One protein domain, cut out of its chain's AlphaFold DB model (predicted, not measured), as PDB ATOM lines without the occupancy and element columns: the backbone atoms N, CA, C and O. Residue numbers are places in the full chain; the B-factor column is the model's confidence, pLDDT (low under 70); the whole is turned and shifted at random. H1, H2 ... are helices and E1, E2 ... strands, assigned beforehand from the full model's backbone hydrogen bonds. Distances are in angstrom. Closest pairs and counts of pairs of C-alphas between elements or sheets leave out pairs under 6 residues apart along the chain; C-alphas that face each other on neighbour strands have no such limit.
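Overview. This is residues 11 to 110 of the 112 residues of the protein "MazG_C domain-containing protein" of Roseovarius sp. HI0049 (UniProt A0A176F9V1). A helical hairpin, long H2 with shorter H3 folded back beside it, makes one side of this model; a second long helix, H5, sets off from H3 about perpendicular to it, and the two-strand hairpin E1 and E2 packs on H5. H5 stands between H2 and the strands, while little H1 lies at one end of the longest axis and the last turn of H5 at the other. The printed part has 100 residues, with five named helices and two named strands that follow along the chain as H1 H2 H3 H4 H5 E1 E2; the class is mostly helix, and the one sheet, E1 - E2, is antiparallel. The whole is compact, with a radius of gyration of the C-alphas of 14.3 A, and only just elongated, spanning 42 by 28 by 24 A.

Along the chain. Find C-alpha 11 at (50.114, -28.418, -13.912), where H1, residues 11 to 15, begins. H2, residues 19 to 38, starts at C-alpha 19, (45.771, -38.535, -21.308), and runs 29.5 A. After it look for H3, residues 52 to 61, 14.4 A long, and H4, residues 66 to 69. H5, residues 72 to 92, is the longest helix at 30.3 A. E1, residues 96 to 100, measures 13.0 A, and E2, residues 105 to 109, measures 13.2 A and ends at C-alpha 109, (60.154, -35.930, -50.485).

Arrangement. H1 is close to H2 but not clearly touching it; their closest C-alphas, Ala 15 and Ala 21, are 7.3 A apart. H2, with residues 24 to 32 alone, touches H3 in a hairpin, opposite ways at a shallow tilt of 20 degrees; the C-alphas of Val 28 and Val 58 come closest, at 6.5 A. H4 is close to H3 but not clearly touching, with the C-alphas of Arg 59 and Ala 68 closest at 5.9 A. H5, with residues 72 to 76 alone, touches H3 about perpendicular, at 82 degrees; look at the closest C-alphas, Leu 55 and Ala 72, 6.1 A apart. H2 and H5 are near each other, with 6 pairs of C-alphas within 10 A. H5 and E2 have 10 pairs of C-alphas within 8 A, the closest being Ala 85 and Ile 108 at 5.6 A. E1 and E2 form an antiparallel hairpin, with N 98 and O 107 at 2.9 A and N 100 and O 105 at 2.8 A, within hydrogen-bond range. In H1, H3 and H5 every O i to N i+4 pair is within hydrogen-bond range, in H2 15 of 16 are, and H4 is too short for such a pair.

Size, cuts and confidence. The two C-alphas farthest apart, Lys 11 and Glu 91, are 42.9 A apart. The printed part has no cut. The link from H2 to H3, residues 39 to 51, is long; the others are tight. The mean pLDDT of the printed part is 95.8, and no printed residue is under 70.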
ATOM      1  N   LYS A  11      51.402 -28.984 -13.478       92.69
ATOM      2  CA  LYS A  11      50.114 -28.418 -13.912       92.69
ATOM      3  C   LYS A  11      49.921 -28.488 -15.431       92.69
ATOM      4  O   LYS A  11      48.812 -28.724 -15.894       92.69
ATOM      5  N   ILE A  12      50.988 -28.270 -16.200       93.25
ATOM      6  CA  ILE A  12      50.946 -28.326 -17.668       93.25
ATOM      7  C   ILE A  12      50.956 -29.782 -18.137       93.25
ATOM      8  O   ILE A  12      50.188 -30.133 -19.028       93.25
ATOM      9  N   ASP A  13      51.768 -30.633 -17.500       92.19
ATOM     10  CA  ASP A  13      51.802 -32.073 -17.772       92.19
ATOM     11  C   ASP A  13      50.397 -32.686 -17.667       92.19
ATOM     12  O   ASP A  13      49.942 -33.382 -18.573       92.19
ATOM     13  N   GLU A  14      49.668 -32.365 -16.599       90.75
ATOM     14  CA  GLU A  14      48.311 -32.861 -16.390       90.75
ATOM     15  C   GLU A  14      47.297 -32.246 -17.369       90.75
ATOM     16  O   GLU A  14      46.519 -32.969 -17.998       90.75
ATOM     17  N   ALA A  15      47.296 -30.916 -17.511       91.88
ATOM     18  CA  ALA A  15      46.249 -30.212 -18.247       91.88
ATOM     19  C   ALA A  15      46.407 -30.283 -19.774       91.88
ATOM     20  O   ALA A  15      45.406 -30.438 -20.474       91.88
ATOM     21  N   GLN A  16      47.639 -30.160 -20.276       93.94
ATOM     22  CA  GLN A  16      47.953 -29.974 -21.701       93.94
ATOM     23  C   GLN A  16      48.648 -31.186 -22.326       93.94
ATOM     24  O   GLN A  16      48.464 -31.438 -23.509       93.94
ATOM     25  N   ASP A  17      49.392 -31.969 -21.540       92.69
ATOM     26  CA  ASP A  17      50.129 -33.140 -22.041       92.69
ATOM     27  C   ASP A  17      49.542 -34.473 -21.519       92.69
ATOM     28  O   ASP A  17      50.103 -35.557 -21.727       92.69
ATOM     29  N   GLY A  18      48.436 -34.400 -20.774       91.94
ATOM     30  CA  GLY A  18      47.795 -35.520 -20.094       91.94
ATOM     31  C   GLY A  18      47.023 -36.436 -21.042       91.94
ATOM     32  O   GLY A  18      46.828 -36.132 -22.217       91.94
ATOM     33  N   ALA A  19      46.516 -37.553 -20.513       92.38
ATOM     34  CA  ALA A  19      45.771 -38.535 -21.308       92.38
ATOM     35  C   ALA A  19      44.582 -37.910 -22.061       92.38
ATOM     36  O   ALA A  19      44.342 -38.228 -23.221       92.38
ATOM     37  N   ARG A  20      43.879 -36.959 -21.431       93.06
ATOM     38  CA  ARG A  20      42.764 -36.238 -22.059       93.06
ATOM     39  C   ARG A  20      43.211 -35.418 -23.272       93.06
ATOM     40  O   ARG A  20      42.515 -35.419 -24.275       93.06
ATOM     41  N   ALA A  21      44.362 -34.749 -23.198       93.38
ATOM     42  CA  ALA A  21      44.900 -33.997 -24.329       93.38
ATOM     43  C   ALA A  21      45.278 -34.924 -25.493       93.38
ATOM     44  O   ALA A  21      44.951 -34.633 -26.638       93.38
ATOM     45  N   THR A  22      45.875 -36.084 -25.191       92.12
ATOM     46  CA  THR A  22      46.178 -37.115 -26.199       92.12
ATOM     47  C   THR A  22      44.912 -37.627 -26.893       92.12
ATOM     48  O   THR A  22      44.881 -37.710 -28.115       92.12
ATOM     49  N   LEU A  23      43.842 -37.899 -26.139       94.25
ATOM     50  CA  LEU A  23      42.561 -38.323 -26.717       94.25
ATOM     51  C   LEU A  23      41.946 -37.253 -27.630       94.25
ATOM     52  O   LEU A  23      41.353 -37.586 -28.652       94.25
ATOM     53  N   ILE A  24      42.085 -35.971 -27.278       95.38
ATOM     54  CA  ILE A  24      41.611 -34.867 -28.120       95.38
ATOM     55  C   ILE A  24      42.446 -34.754 -29.401       95.38
ATOM     56  O   ILE A  24      41.862 -34.607 -30.472       95.38
ATOM     57  N   GLU A  25      43.775 -34.875 -29.325       93.19
ATOM     58  CA  GLU A  25      44.663 -34.903 -30.499       93.19
ATOM     59  C   GLU A  25      44.254 -36.015 -31.486       93.19
ATOM     60  O   GLU A  25      44.034 -35.756 -32.671       93.19
ATOM     61  N   GLU A  26      44.061 -37.239 -30.984       94.81
ATOM     62  CA  GLU A  26      43.609 -38.389 -31.780       94.81
ATOM     63  C   GLU A  26      42.186 -38.200 -32.330       94.81
ATOM     64  O   GLU A  26      41.903 -38.543 -33.483       94.81
ATOM     65  N   GLY A  27      41.290 -37.623 -31.524       96.50
ATOM     66  CA  GLY A  27      39.912 -37.327 -31.901       96.50
ATOM     67  C   GLY A  27      39.818 -36.310 -33.038       96.50
ATOM     68  O   GLY A  27      39.087 -36.541 -34.002       96.50
ATOM     69  N   VAL A  28      40.604 -35.229 -32.978       97.19
ATOM     70  CA  VAL A  28      40.703 -34.231 -34.055       97.19
ATOM     71  C   VAL A  28      41.205 -34.883 -35.338       97.19
ATOM     72  O   VAL A  28      40.575 -34.731 -36.384       97.19
ATOM     73  N   ALA A  29      42.297 -35.652 -35.270       96.12
ATOM     74  CA  ALA A  29      42.862 -36.316 -36.443       96.12
ATOM     75  C   ALA A  29      41.863 -37.294 -37.089       96.12
ATOM     76  O   ALA A  29      41.664 -37.273 -38.306       96.12
ATOM     77  N   THR A  30      41.183 -38.101 -36.271       97.50
ATOM     78  CA  THR A  30      40.177 -39.075 -36.720       97.50
ATOM     79  C   THR A  30      38.970 -38.386 -37.352       97.50
ATOM     80  O   THR A  30      38.497 -38.796 -38.414       97.50
ATOM     81  N   TRP A  31      38.480 -37.313 -36.732       98.00
ATOM     82  CA  TRP A  31      37.341 -36.565 -37.250       98.00
ATOM     83  C   TRP A  31      37.667 -35.878 -38.585       98.00
ATOM     84  O   TRP A  31      36.894 -36.008 -39.538       98.00
ATOM     85  N   ILE A  32      38.834 -35.227 -38.696       98.19
ATOM     86  CA  ILE A  32      39.295 -34.615 -39.955       98.19
ATOM     87  C   ILE A  32      39.440 -35.685 -41.042       98.19
ATOM     88  O   ILE A  32      39.043 -35.442 -42.178       98.19
ATOM     89  N   PHE A  33      39.956 -36.874 -40.715       97.88
ATOM     90  CA  PHE A  33      40.034 -37.990 -41.662       97.88
ATOM     91  C   PHE A  33      38.667 -38.418 -42.195       97.88
ATOM     92  O   PHE A  33      38.513 -38.614 -43.403       97.88
ATOM     93  N   GLY A  34      37.652 -38.469 -41.330       97.69
ATOM     94  CA  GLY A  34      36.262 -38.668 -41.741       97.69
ATOM     95  C   GLY A  34      35.784 -37.635 -42.768       97.69
ATOM     96  O   GLY A  34      35.195 -38.006 -43.782       97.69
ATOM     97  N   GLN A  35      36.083 -36.349 -42.548       97.38
ATOM     98  CA  GLN A  35      35.749 -35.282 -43.503       97.38
ATOM     99  C   GLN A  35      36.527 -35.425 -44.816       97.38
ATOM    100  O   GLN A  35      35.958 -35.335 -45.903       97.38
ATOM    101  N   ALA A  36      37.826 -35.706 -44.717       97.69
ATOM    102  CA  ALA A  36      38.729 -35.811 -45.851       97.69
ATOM    103  C   ALA A  36      38.295 -36.900 -46.842       97.69
ATOM    104  O   ALA A  36      38.339 -36.672 -48.050       97.69
ATOM    105  N   MET A  37      37.813 -38.053 -46.361       97.38
ATOM    106  CA  MET A  37      37.304 -39.125 -47.228       97.38
ATOM    107  C   MET A  37      36.164 -38.659 -48.148       97.38
ATOM    108  O   MET A  37      36.129 -39.043 -49.316       97.38
ATOM    109  N   ASN A  38      35.278 -37.786 -47.660       96.38
ATOM    110  CA  ASN A  38      34.158 -37.240 -48.438       96.38
ATOM    111  C   ASN A  38      34.578 -36.097 -49.377       96.38
ATOM    112  O   ASN A  38      33.829 -35.715 -50.271       96.38
ATOM    113  N   MET A  39      35.781 -35.555 -49.186       96.31
ATOM    114  CA  MET A  39      36.298 -34.377 -49.885       96.31
ATOM    115  C   MET A  39      37.536 -34.696 -50.729       96.31
ATOM    116  O   MET A  39      38.406 -33.846 -50.900       96.31
ATOM    117  N   LYS A  40      37.655 -35.938 -51.222       97.06
ATOM    118  CA  LYS A  40      38.806 -36.406 -52.022       97.06
ATOM    119  C   LYS A  40      40.155 -36.089 -51.363       97.06
ATOM    120  O   LYS A  40      41.112 -35.693 -52.017       97.06
ATOM    121  N   PHE A  41      40.230 -36.233 -50.043       97.88
ATOM    122  CA  PHE A  41      41.407 -35.906 -49.241       97.88
ATOM    123  C   PHE A  41      41.918 -34.474 -49.452       97.88
ATOM    124  O   PHE A  41      43.128 -34.265 -49.457       97.88
ATOM    125  N   PHE A  42      41.011 -33.508 -49.646       97.88
ATOM    126  CA  PHE A  42      41.312 -32.093 -49.901       97.88
ATOM    127  C   PHE A  42      42.222 -31.865 -51.118       97.88
ATOM    128  O   PHE A  42      43.044 -30.949 -51.145       97.88
ATOM    129  N   GLU A  43      42.139 -32.748 -52.112       97.50
ATOM    130  CA  GLU A  43      42.841 -32.588 -53.379       97.50
ATOM    131  C   GLU A  43      42.390 -31.304 -54.091       97.50
ATOM    132  O   GLU A  43      41.197 -31.033 -54.211       97.50
ATOM    133  N   GLY A  44      43.359 -30.511 -54.557       96.25
ATOM    134  CA  GLY A  44      43.113 -29.284 -55.317       96.25
ATOM    135  C   GLY A  44      42.665 -28.068 -54.501       96.25
ATOM    136  O   GLY A  44      42.520 -27.004 -55.090       96.25
ATOM    137  N   LEU A  45      42.477 -28.192 -53.182       97.19
ATOM    138  CA  LEU A  45      42.121 -27.055 -52.327       97.19
ATOM    139  C   LEU A  45      43.356 -26.214 -51.983       97.19
ATOM    140  O   LEU A  45      44.383 -26.750 -51.552       97.19
ATOM    141  N   ALA A  46      43.241 -24.899 -52.142       95.25
ATOM    142  CA  ALA A  46      44.218 -23.910 -51.709       95.25
ATOM    143  C   ALA A  46      43.835 -23.321 -50.333       95.25
ATOM    144  O   ALA A  46      42.707 -23.501 -49.866       95.25
ATOM    145  N   PRO A  47      44.755 -22.614 -49.647       93.94
ATOM    146  CA  PRO A  47      44.398 -21.851 -48.453       93.94
ATOM    147  C   PRO A  47      43.247 -20.875 -48.745       93.94
ATOM    148  O   PRO A  47      43.336 -20.083 -49.683       93.94
ATOM    149  N   GLY A  48      42.188 -20.928 -47.941       95.56
ATOM    150  CA  GLY A  48      40.928 -20.212 -48.138       95.56
ATOM    151  C   GLY A  48      39.786 -21.085 -48.671       95.56
ATOM    152  O   GLY A  48      38.627 -20.708 -48.501       95.56
ATOM    153  N   ASP A  49      40.082 -22.245 -49.262       96.38
ATOM    154  CA  ASP A  49      39.066 -23.141 -49.829       96.38
ATOM    155  C   ASP A  49      38.528 -24.156 -48.810       96.38
ATOM    156  O   ASP A  49      37.510 -24.812 -49.060       96.38
ATOM    157  N   LEU A  50      39.202 -24.339 -47.665       96.38
ATOM    158  CA  LEU A  50      38.753 -25.311 -46.676       96.38
ATOM    159  C   LEU A  50      37.465 -24.806 -45.997       96.38
ATOM    160  O   LEU A  50      37.413 -23.655 -45.554       96.38
ATOM    161  N   PRO A  51      36.415 -25.642 -45.857       95.44
ATOM    162  CA  PRO A  51      35.147 -25.198 -45.297       95.44
ATOM    163  C   PRO A  51      35.309 -24.572 -43.914       95.44
ATOM    164  O   PRO A  51      35.876 -25.174 -42.998       95.44
ATOM    165  N   PHE A  52      34.741 -23.382 -43.737       95.19
ATOM    166  CA  PHE A  52      34.822 -22.661 -42.470       95.19
ATOM    167  C   PHE A  52      34.248 -23.467 -41.295       95.19
ATOM    168  O   PHE A  52      34.820 -23.456 -40.204       95.19
ATOM    169  N   ASP A  53      33.168 -24.221 -41.516       95.81
ATOM    170  CA  ASP A  53      32.575 -25.081 -40.486       95.81
ATOM    171  C   ASP A  53      33.526 -26.193 -40.032       95.81
ATOM    172  O   ASP A  53      33.540 -26.543 -38.850       95.81
ATOM    173  N   LEU A  54      34.385 -26.692 -40.932       97.00
ATOM    174  CA  LEU A  54      35.407 -27.671 -40.574       97.00
ATOM    175  C   LEU A  54      36.416 -27.053 -39.605       97.00
ATOM    176  O   LEU A  54      36.669 -27.601 -38.530       97.00
ATOM    177  N   LEU A  55      36.934 -25.871 -39.941       97.19
ATOM    178  CA  LEU A  55      37.872 -25.133 -39.093       97.19
ATOM    179  C   LEU A  55      37.250 -24.736 -37.750       97.19
ATOM    180  O   LEU A  55      37.895 -24.833 -36.704       97.19
ATOM    181  N   LYS A  56      35.979 -24.327 -37.756       96.50
ATOM    182  CA  LYS A  56      35.222 -24.022 -36.540       96.50
ATOM    183  C   LYS A  56      35.104 -25.249 -35.640       96.50
ATOM    184  O   LYS A  56      35.329 -25.129 -34.437       96.50
ATOM    185  N   GLN A  57      34.802 -26.414 -36.206       97.38
ATOM    186  CA  GLN A  57      34.685 -27.652 -35.445       97.38
ATOM    187  C   GLN A  57      36.028 -28.071 -34.837       97.38
ATOM    188  O   GLN A  57      36.072 -28.394 -33.651       97.38
ATOM    189  N   VAL A  58      37.131 -27.991 -35.593       97.38
ATOM    190  CA  VAL A  58      38.486 -28.252 -35.065       97.38
ATOM    191  C   VAL A  58      38.781 -27.359 -33.860       97.38
ATOM    192  O   VAL A  58      39.197 -27.856 -32.817       97.38
ATOM    193  N   ARG A  59      38.484 -26.056 -33.952       95.69
ATOM    194  CA  ARG A  59      38.672 -25.118 -32.833       95.69
ATOM    195  C   ARG A  59      37.822 -25.458 -31.609       95.69
ATOM    196  O   ARG A  59      38.276 -25.256 -30.488       95.69
ATOM    197  N   GLN A  60      36.611 -25.978 -31.806       96.06
ATOM    198  CA  GLN A  60      35.771 -26.445 -30.700       96.06
ATOM    199  C   GLN A  60      36.356 -27.687 -30.021       96.06
ATOM    200  O   GLN A  60      36.351 -27.749 -28.794       96.06
ATOM    201  N   PHE A  61      36.898 -28.641 -30.788       95.19
ATOM    202  CA  PHE A  61      37.557 -29.830 -30.232       95.19
ATOM    203  C   PHE A  61      38.724 -29.465 -29.314       95.19
ATOM    204  O   PHE A  61      38.859 -30.027 -28.231       95.19
ATOM    205  N   VAL A  62      39.556 -28.516 -29.744       96.56
ATOM    206  CA  VAL A  62      40.756 -28.117 -28.997       96.56
ATOM    207  C   VAL A  62      40.497 -27.033 -27.953       96.56
ATOM    208  O   VAL A  62      41.435 -26.546 -27.328       96.56
ATOM    209  N   SER A  63      39.239 -26.647 -27.727       95.69
ATOM    210  CA  SER A  63      38.891 -25.618 -26.749       95.69
ATOM    211  C   SER A  63      39.400 -25.978 -25.346       95.69
ATOM    212  O   SER A  63      39.133 -27.061 -24.830       95.69
ATOM    213  N   GLY A  64      40.112 -25.044 -24.709       94.00
ATOM    214  CA  GLY A  64      40.736 -25.247 -23.396       94.00
ATOM    215  C   GLY A  64      42.150 -25.843 -23.437       94.00
ATOM    216  O   GLY A  64      42.752 -26.038 -22.378       94.00
ATOM    217  N   TYR A  65      42.691 -26.095 -24.631       95.56
ATOM    218  CA  TYR A  65      44.086 -26.476 -24.843       95.56
ATOM    219  C   TYR A  65      44.891 -25.331 -25.454       95.56
ATOM    220  O   TYR A  65      44.335 -24.437 -26.085       95.56
ATOM    221  N   GLU A  66      46.214 -25.375 -25.312       94.06
ATOM    222  CA  GLU A  66      47.119 -24.367 -25.886       94.06
ATOM    223  C   GLU A  66      46.962 -24.229 -27.409       94.06
ATOM    224  O   GLU A  66      47.122 -23.146 -27.964       94.06
ATOM    225  N   SER A  67      46.558 -25.303 -28.089       93.06
ATOM    226  CA  SER A  67      46.288 -25.304 -29.528       93.06
ATOM    227  C   SER A  67      45.008 -24.551 -29.930       93.06
ATOM    228  O   SER A  67      44.816 -24.286 -31.119       93.06
ATOM    229  N   ALA A  68      44.155 -24.146 -28.978       95.25
ATOM    230  CA  ALA A  68      43.015 -23.255 -29.228       95.25
ATOM    231  C   ALA A  68      43.434 -21.820 -29.580       95.25
ATOM    232  O   ALA A  68      42.693 -21.124 -30.280       95.25
ATOM    233  N   GLU A  69      44.615 -21.399 -29.119       95.31
ATOM    234  CA  GLU A  69      45.208 -20.091 -29.427       95.31
ATOM    235  C   GLU A  69      45.714 -20.021 -30.876       95.31
ATOM    236  O   GLU A  69      45.921 -18.937 -31.424       95.31
ATOM    237  N   CYS A  70      45.888 -21.173 -31.535       94.88
ATOM    238  CA  CYS A  70      46.259 -21.211 -32.942       94.88
ATOM    239  C   CYS A  70      45.131 -20.619 -33.805       94.88
ATOM    240  O   CYS A  70      43.978 -21.065 -33.727       94.88
ATOM    241  N   PRO A  71      45.442 -19.650 -34.681       94.75
ATOM    242  CA  PRO A  71      44.442 -19.066 -35.557       94.75
ATOM    243  C   PRO A  71      43.949 -20.095 -36.586       94.75
ATOM    244  O   PRO A  71      44.672 -21.012 -36.972       94.75
ATOM    245  N   ALA A  72      42.712 -19.925 -37.066       95.19
ATOM    246  CA  ALA A  72      42.072 -20.881 -37.976       95.19
ATOM    247  C   ALA A  72      42.876 -21.123 -39.268       95.19
ATOM    248  O   ALA A  72      42.956 -22.258 -39.726       95.19
ATOM    249  N   TRP A  73      43.528 -20.086 -39.804       95.69
ATOM    250  CA  TRP A  73      44.380 -20.206 -40.992       95.69
ATOM    251  C   TRP A  73      45.578 -21.136 -40.767       95.69
ATOM    252  O   TRP A  73      46.036 -21.790 -41.698       95.69
ATOM    253  N   LEU A  74      46.088 -21.231 -39.534       96.00
ATOM    254  CA  LEU A  74      47.209 -22.115 -39.232       96.00
ATOM    255  C   LEU A  74      46.754 -23.578 -39.183       96.00
ATOM    256  O   LEU A  74      47.453 -24.464 -39.670       96.00
ATOM    257  N   TRP A  75      45.556 -23.822 -38.648       97.06
ATOM    258  CA  TRP A  75      44.909 -25.132 -38.725       97.06
ATOM    259  C   TRP A  75      44.647 -25.547 -40.170       97.06
ATOM    260  O   TRP A  75      44.962 -26.673 -40.544       97.06
ATOM    261  N   GLU A  76      44.126 -24.636 -40.991       97.62
ATOM    262  CA  GLU A  76      43.912 -24.878 -42.416       97.62
ATOM    263  C   GLU A  76      45.207 -25.290 -43.121       97.62
ATOM    264  O   GLU A  76      45.250 -26.338 -43.765       97.62
ATOM    265  N   GLN A  77      46.280 -24.516 -42.947       96.88
ATOM    266  CA  GLN A  77      47.581 -24.822 -43.540       96.88
ATOM    267  C   GLN A  77      48.107 -26.191 -43.098       96.88
ATOM    268  O   GLN A  77      48.546 -26.970 -43.942       96.88
ATOM    269  N   ALA A  78      48.027 -26.509 -41.803       96.62
ATOM    270  CA  ALA A  78      48.475 -27.796 -41.279       96.62
ATOM    271  C   ALA A  78      47.674 -28.972 -41.863       96.62
ATOM    272  O   ALA A  78      48.252 -29.999 -42.219       96.62
ATOM    273  N   ILE A  79      46.354 -28.813 -42.008       97.62
ATOM    274  CA  ILE A  79      45.480 -29.816 -42.624       97.62
ATOM    275  C   ILE A  79      45.857 -29.998 -44.096       97.62
ATOM    276  O   ILE A  79      46.144 -31.117 -44.513       97.62
ATOM    277  N   LEU A  80      45.912 -28.921 -44.880       98.00
ATOM    278  CA  LEU A  80      46.208 -29.002 -46.313       98.00
ATOM    279  C   LEU A  80      47.596 -29.605 -46.584       98.00
ATOM    280  O   LEU A  80      47.711 -30.498 -47.426       98.00
ATOM    281  N   GLN A  81      48.627 -29.190 -45.841       97.81
ATOM    282  CA  GLN A  81      49.983 -29.743 -45.963       97.81
ATOM    283  C   GLN A  81      50.037 -31.217 -45.542       97.81
ATOM    284  O   GLN A  81      50.581 -32.055 -46.263       97.81
ATOM    285  N   GLY A  82      49.406 -31.569 -44.417       97.62
ATOM    286  CA  GLY A  82      49.320 -32.955 -43.955       97.62
ATOM    287  C   GLY A  82      48.626 -33.867 -44.968       97.62
ATOM    288  O   GLY A  82      49.098 -34.974 -45.229       97.62
ATOM    289  N   TYR A  83      47.551 -33.395 -45.606       98.00
ATOM    290  CA  TYR A  83      46.864 -34.167 -46.638       98.00
ATOM    291  C   TYR A  83      47.593 -34.195 -47.979       98.00
ATOM    292  O   TYR A  83      47.492 -35.199 -48.682       98.00
ATOM    293  N   ALA A  84      48.381 -33.174 -48.321       97.62
ATOM    294  CA  ALA A  84      49.301 -33.257 -49.453       97.62
ATOM    295  C   ALA A  84      50.318 -34.394 -49.251       97.62
ATOM    296  O   ALA A  84      50.462 -35.252 -50.126       97.62
ATOM    297  N   ALA A  85      50.928 -34.476 -48.064       97.69
ATOM    298  CA  ALA A  85      51.824 -35.573 -47.708       97.69
ATOM    299  C   ALA A  85      51.110 -36.934 -47.671       97.69
ATOM    300  O   ALA A  85      51.627 -37.928 -48.184       97.69
ATOM    301  N   PHE A  86      49.892 -36.989 -47.126       97.38
ATOM    302  CA  PHE A  86      49.085 -38.209 -47.112       97.38
ATOM    303  C   PHE A  86      48.784 -38.726 -48.524       97.38
ATOM    304  O   PHE A  86      48.967 -39.916 -48.787       97.38
ATOM    305  N   ARG A  87      48.347 -37.851 -49.443       97.69
ATOM    306  CA  ARG A  87      48.070 -38.220 -50.841       97.69
ATOM    307  C   ARG A  87      49.330 -38.758 -51.520       97.69
ATOM    308  O   ARG A  87      49.287 -39.850 -52.083       97.69
ATOM    309  N   TYR A  88      50.462 -38.076 -51.346       97.69
ATOM    310  CA  TYR A  88      51.748 -38.542 -51.864       97.69
ATOM    311  C   TYR A  88      52.114 -39.945 -51.346       97.69
ATOM    312  O   TYR A  88      52.473 -40.823 -52.132       97.69
ATOM    313  N   LEU A  89      51.992 -40.193 -50.035       97.12
ATOM    314  CA  LEU A  89      52.283 -41.505 -49.436       97.12
ATOM    315  C   LEU A  89      51.304 -42.588 -49.890       97.12
ATOM    316  O   LEU A  89      51.692 -43.748 -50.039       97.12
ATOM    317  N   ARG A  90      50.038 -42.232 -50.112       96.12
ATOM    318  CA  ARG A  90      49.016 -43.156 -50.611       96.12
ATOM    319  C   ARG A  90      49.362 -43.665 -52.012       96.12
ATOM    320  O   ARG A  90      49.165 -44.853 -52.268       96.12
ATOM    321  N   GLU A  91      49.880 -42.796 -52.874       96.88
ATOM    322  CA  GLU A  91      50.271 -43.114 -54.254       96.88
ATOM    323  C   GLU A  91      51.620 -43.835 -54.325       96.88
ATOM    324  O   GLU A  91      51.727 -44.903 -54.922       96.88
ATOM    325  N   ASN A  92      52.642 -43.287 -53.667       96.88
ATOM    326  CA  ASN A  92      54.025 -43.745 -53.816       96.88
ATOM    327  C   ASN A  92      54.406 -44.861 -52.835       96.88
ATOM    328  O   ASN A  92      55.427 -45.520 -53.022       96.88
ATOM    329  N   ARG A  93      53.618 -45.060 -51.767       96.00
ATOM    330  CA  ARG A  93      53.863 -46.027 -50.673       96.00
ATOM    331  C   ARG A  93      55.205 -45.858 -49.951       96.00
ATOM    332  O   ARG A  93      55.588 -46.718 -49.163       96.00
ATOM    333  N   ARG A  94      55.906 -44.751 -50.198       96.44
ATOM    334  CA  ARG A  94      57.206 -44.396 -49.623       96.44
ATOM    335  C   ARG A  94      57.407 -42.885 -49.694       96.44
ATOM    336  O   ARG A  94      56.922 -42.255 -50.630       96.44
ATOM    337  N   GLY A  95      58.141 -42.320 -48.745       96.12
ATOM    338  CA  GLY A  95      58.477 -40.897 -48.705       96.12
ATOM    339  C   GLY A  95      59.074 -40.493 -47.360       96.12
ATOM    340  O   GLY A  95      58.873 -41.184 -46.360       96.12
ATOM    341  N   THR A  96      59.788 -39.375 -47.345       97.12
ATOM    342  CA  THR A  96      60.344 -38.743 -46.149       97.12
ATOM    343  C   THR A  96      59.518 -37.504 -45.831       97.12
ATOM    344  O   THR A  96      59.441 -36.597 -46.654       97.12
ATOM    345  N   ILE A  97      58.896 -37.462 -44.650       95.75
ATOM    346  CA  ILE A  97      58.195 -36.266 -44.165       95.75
ATOM    347  C   ILE A  97      59.208 -35.358 -43.470       95.75
ATOM    348  O   ILE A  97      59.893 -35.788 -42.540       95.75
ATOM    349  N   ILE A  98      59.257 -34.098 -43.890       96.25
ATOM    350  CA  ILE A  98      60.109 -33.064 -43.305       96.25
ATOM    351  C   ILE A  98      59.205 -32.061 -42.599       96.25
ATOM    352  O   ILE A  98      58.263 -31.543 -43.193       96.25
ATOM    353  N   ILE A  99      59.482 -31.796 -41.322       94.94
ATOM    354  CA  ILE A  99      58.704 -30.858 -40.508       94.94
ATOM    355  C   ILE A  99      59.623 -29.734 -40.037       94.94
ATOM    356  O   ILE A  99      60.502 -29.945 -39.199       94.94
ATOM    357  N   ASP A 100      59.383 -28.531 -40.546       95.25
ATOM    358  CA  ASP A 100      59.993 -27.294 -40.077       95.25
ATOM    359  C   ASP A 100      59.053 -26.614 -39.075       95.25
ATOM    360  O   ASP A 100      58.094 -25.925 -39.429       95.25
ATOM    361  N   MET A 101      59.341 -26.807 -37.790       90.25
ATOM    362  CA  MET A 101      58.548 -26.234 -36.701       90.25
ATOM    363  C   MET A 101      58.711 -24.712 -36.576       90.25
ATOM    364  O   MET A 101      57.808 -24.056 -36.059       90.25
ATOM    365  N   ALA A 102      59.836 -24.147 -37.025       93.62
ATOM    366  CA  ALA A 102      60.096 -22.711 -36.931       93.62
ATOM    367  C   ALA A 102      59.252 -21.942 -37.954       93.62
ATOM    368  O   ALA A 102      58.643 -20.924 -37.625       93.62
ATOM    369  N   ASN A 103      59.157 -22.483 -39.169       94.75
ATOM    370  CA  ASN A 103      58.366 -21.910 -40.254       94.75
ATOM    371  C   ASN A 103      56.959 -22.514 -40.371       94.75
ATOM    372  O   ASN A 103      56.186 -22.079 -41.221       94.75
ATOM    373  N   ARG A 104      56.605 -23.475 -39.503       93.50
ATOM    374  CA  ARG A 104      55.309 -24.181 -39.490       93.50
ATOM    375  C   ARG A 104      54.984 -24.799 -40.851       93.50
ATOM    376  O   ARG A 104      53.894 -24.611 -41.389       93.50
ATOM    377  N   ARG A 105      55.958 -25.521 -41.402       96.00
ATOM    378  CA  ARG A 105      55.867 -26.161 -42.714       96.00
ATOM    379  C   ARG A 105      56.071 -27.665 -42.601       96.00
ATOM    380  O   ARG A 105      56.932 -28.127 -41.856       96.00
ATOM    381  N   LEU A 106      55.276 -28.409 -43.350       96.69
ATOM    382  CA  LEU A 106      55.386 -29.839 -43.547       96.69
ATOM    383  C   LEU A 106      55.501 -30.100 -45.045       96.69
ATOM    384  O   LEU A 106      54.603 -29.749 -45.809       96.69
ATOM    385  N   ASP A 107      56.593 -30.747 -45.431       95.88
ATOM    386  CA  ASP A 107      56.879 -31.156 -46.801       95.88
ATOM    387  C   ASP A 107      57.051 -32.676 -46.876       95.88
ATOM    388  O   ASP A 107      57.254 -33.361 -45.864       95.88
ATOM    389  N   ILE A 108      56.981 -33.214 -48.092       97.31
ATOM    390  CA  ILE A 108      57.270 -34.616 -48.360       97.31
ATOM    391  C   ILE A 108      58.184 -34.768 -49.570       97.31
ATOM    392  O   ILE A 108      57.979 -34.130 -50.602       97.31
ATOM    393  N   GLU A 109      59.170 -35.648 -49.443       96.00
ATOM    394  CA  GLU A 109      60.154 -35.930 -50.485       96.00
ATOM    395  C   GLU A 109      60.251 -37.440 -50.768       96.00
ATOM    396  O   GLU A 109      59.911 -38.265 -49.910       96.00
ATOM    397  N   PRO A 110      60.704 -37.858 -51.963       94.62
ATOM    398  CA  PRO A 110      61.007 -39.257 -52.242       94.62
ATOM    399  C   PRO A 110      62.091 -39.817 -51.311       94.62
ATOM    400  O   PRO A 110      63.064 -39.139 -50.990       94.62
TER     401      PRO A 110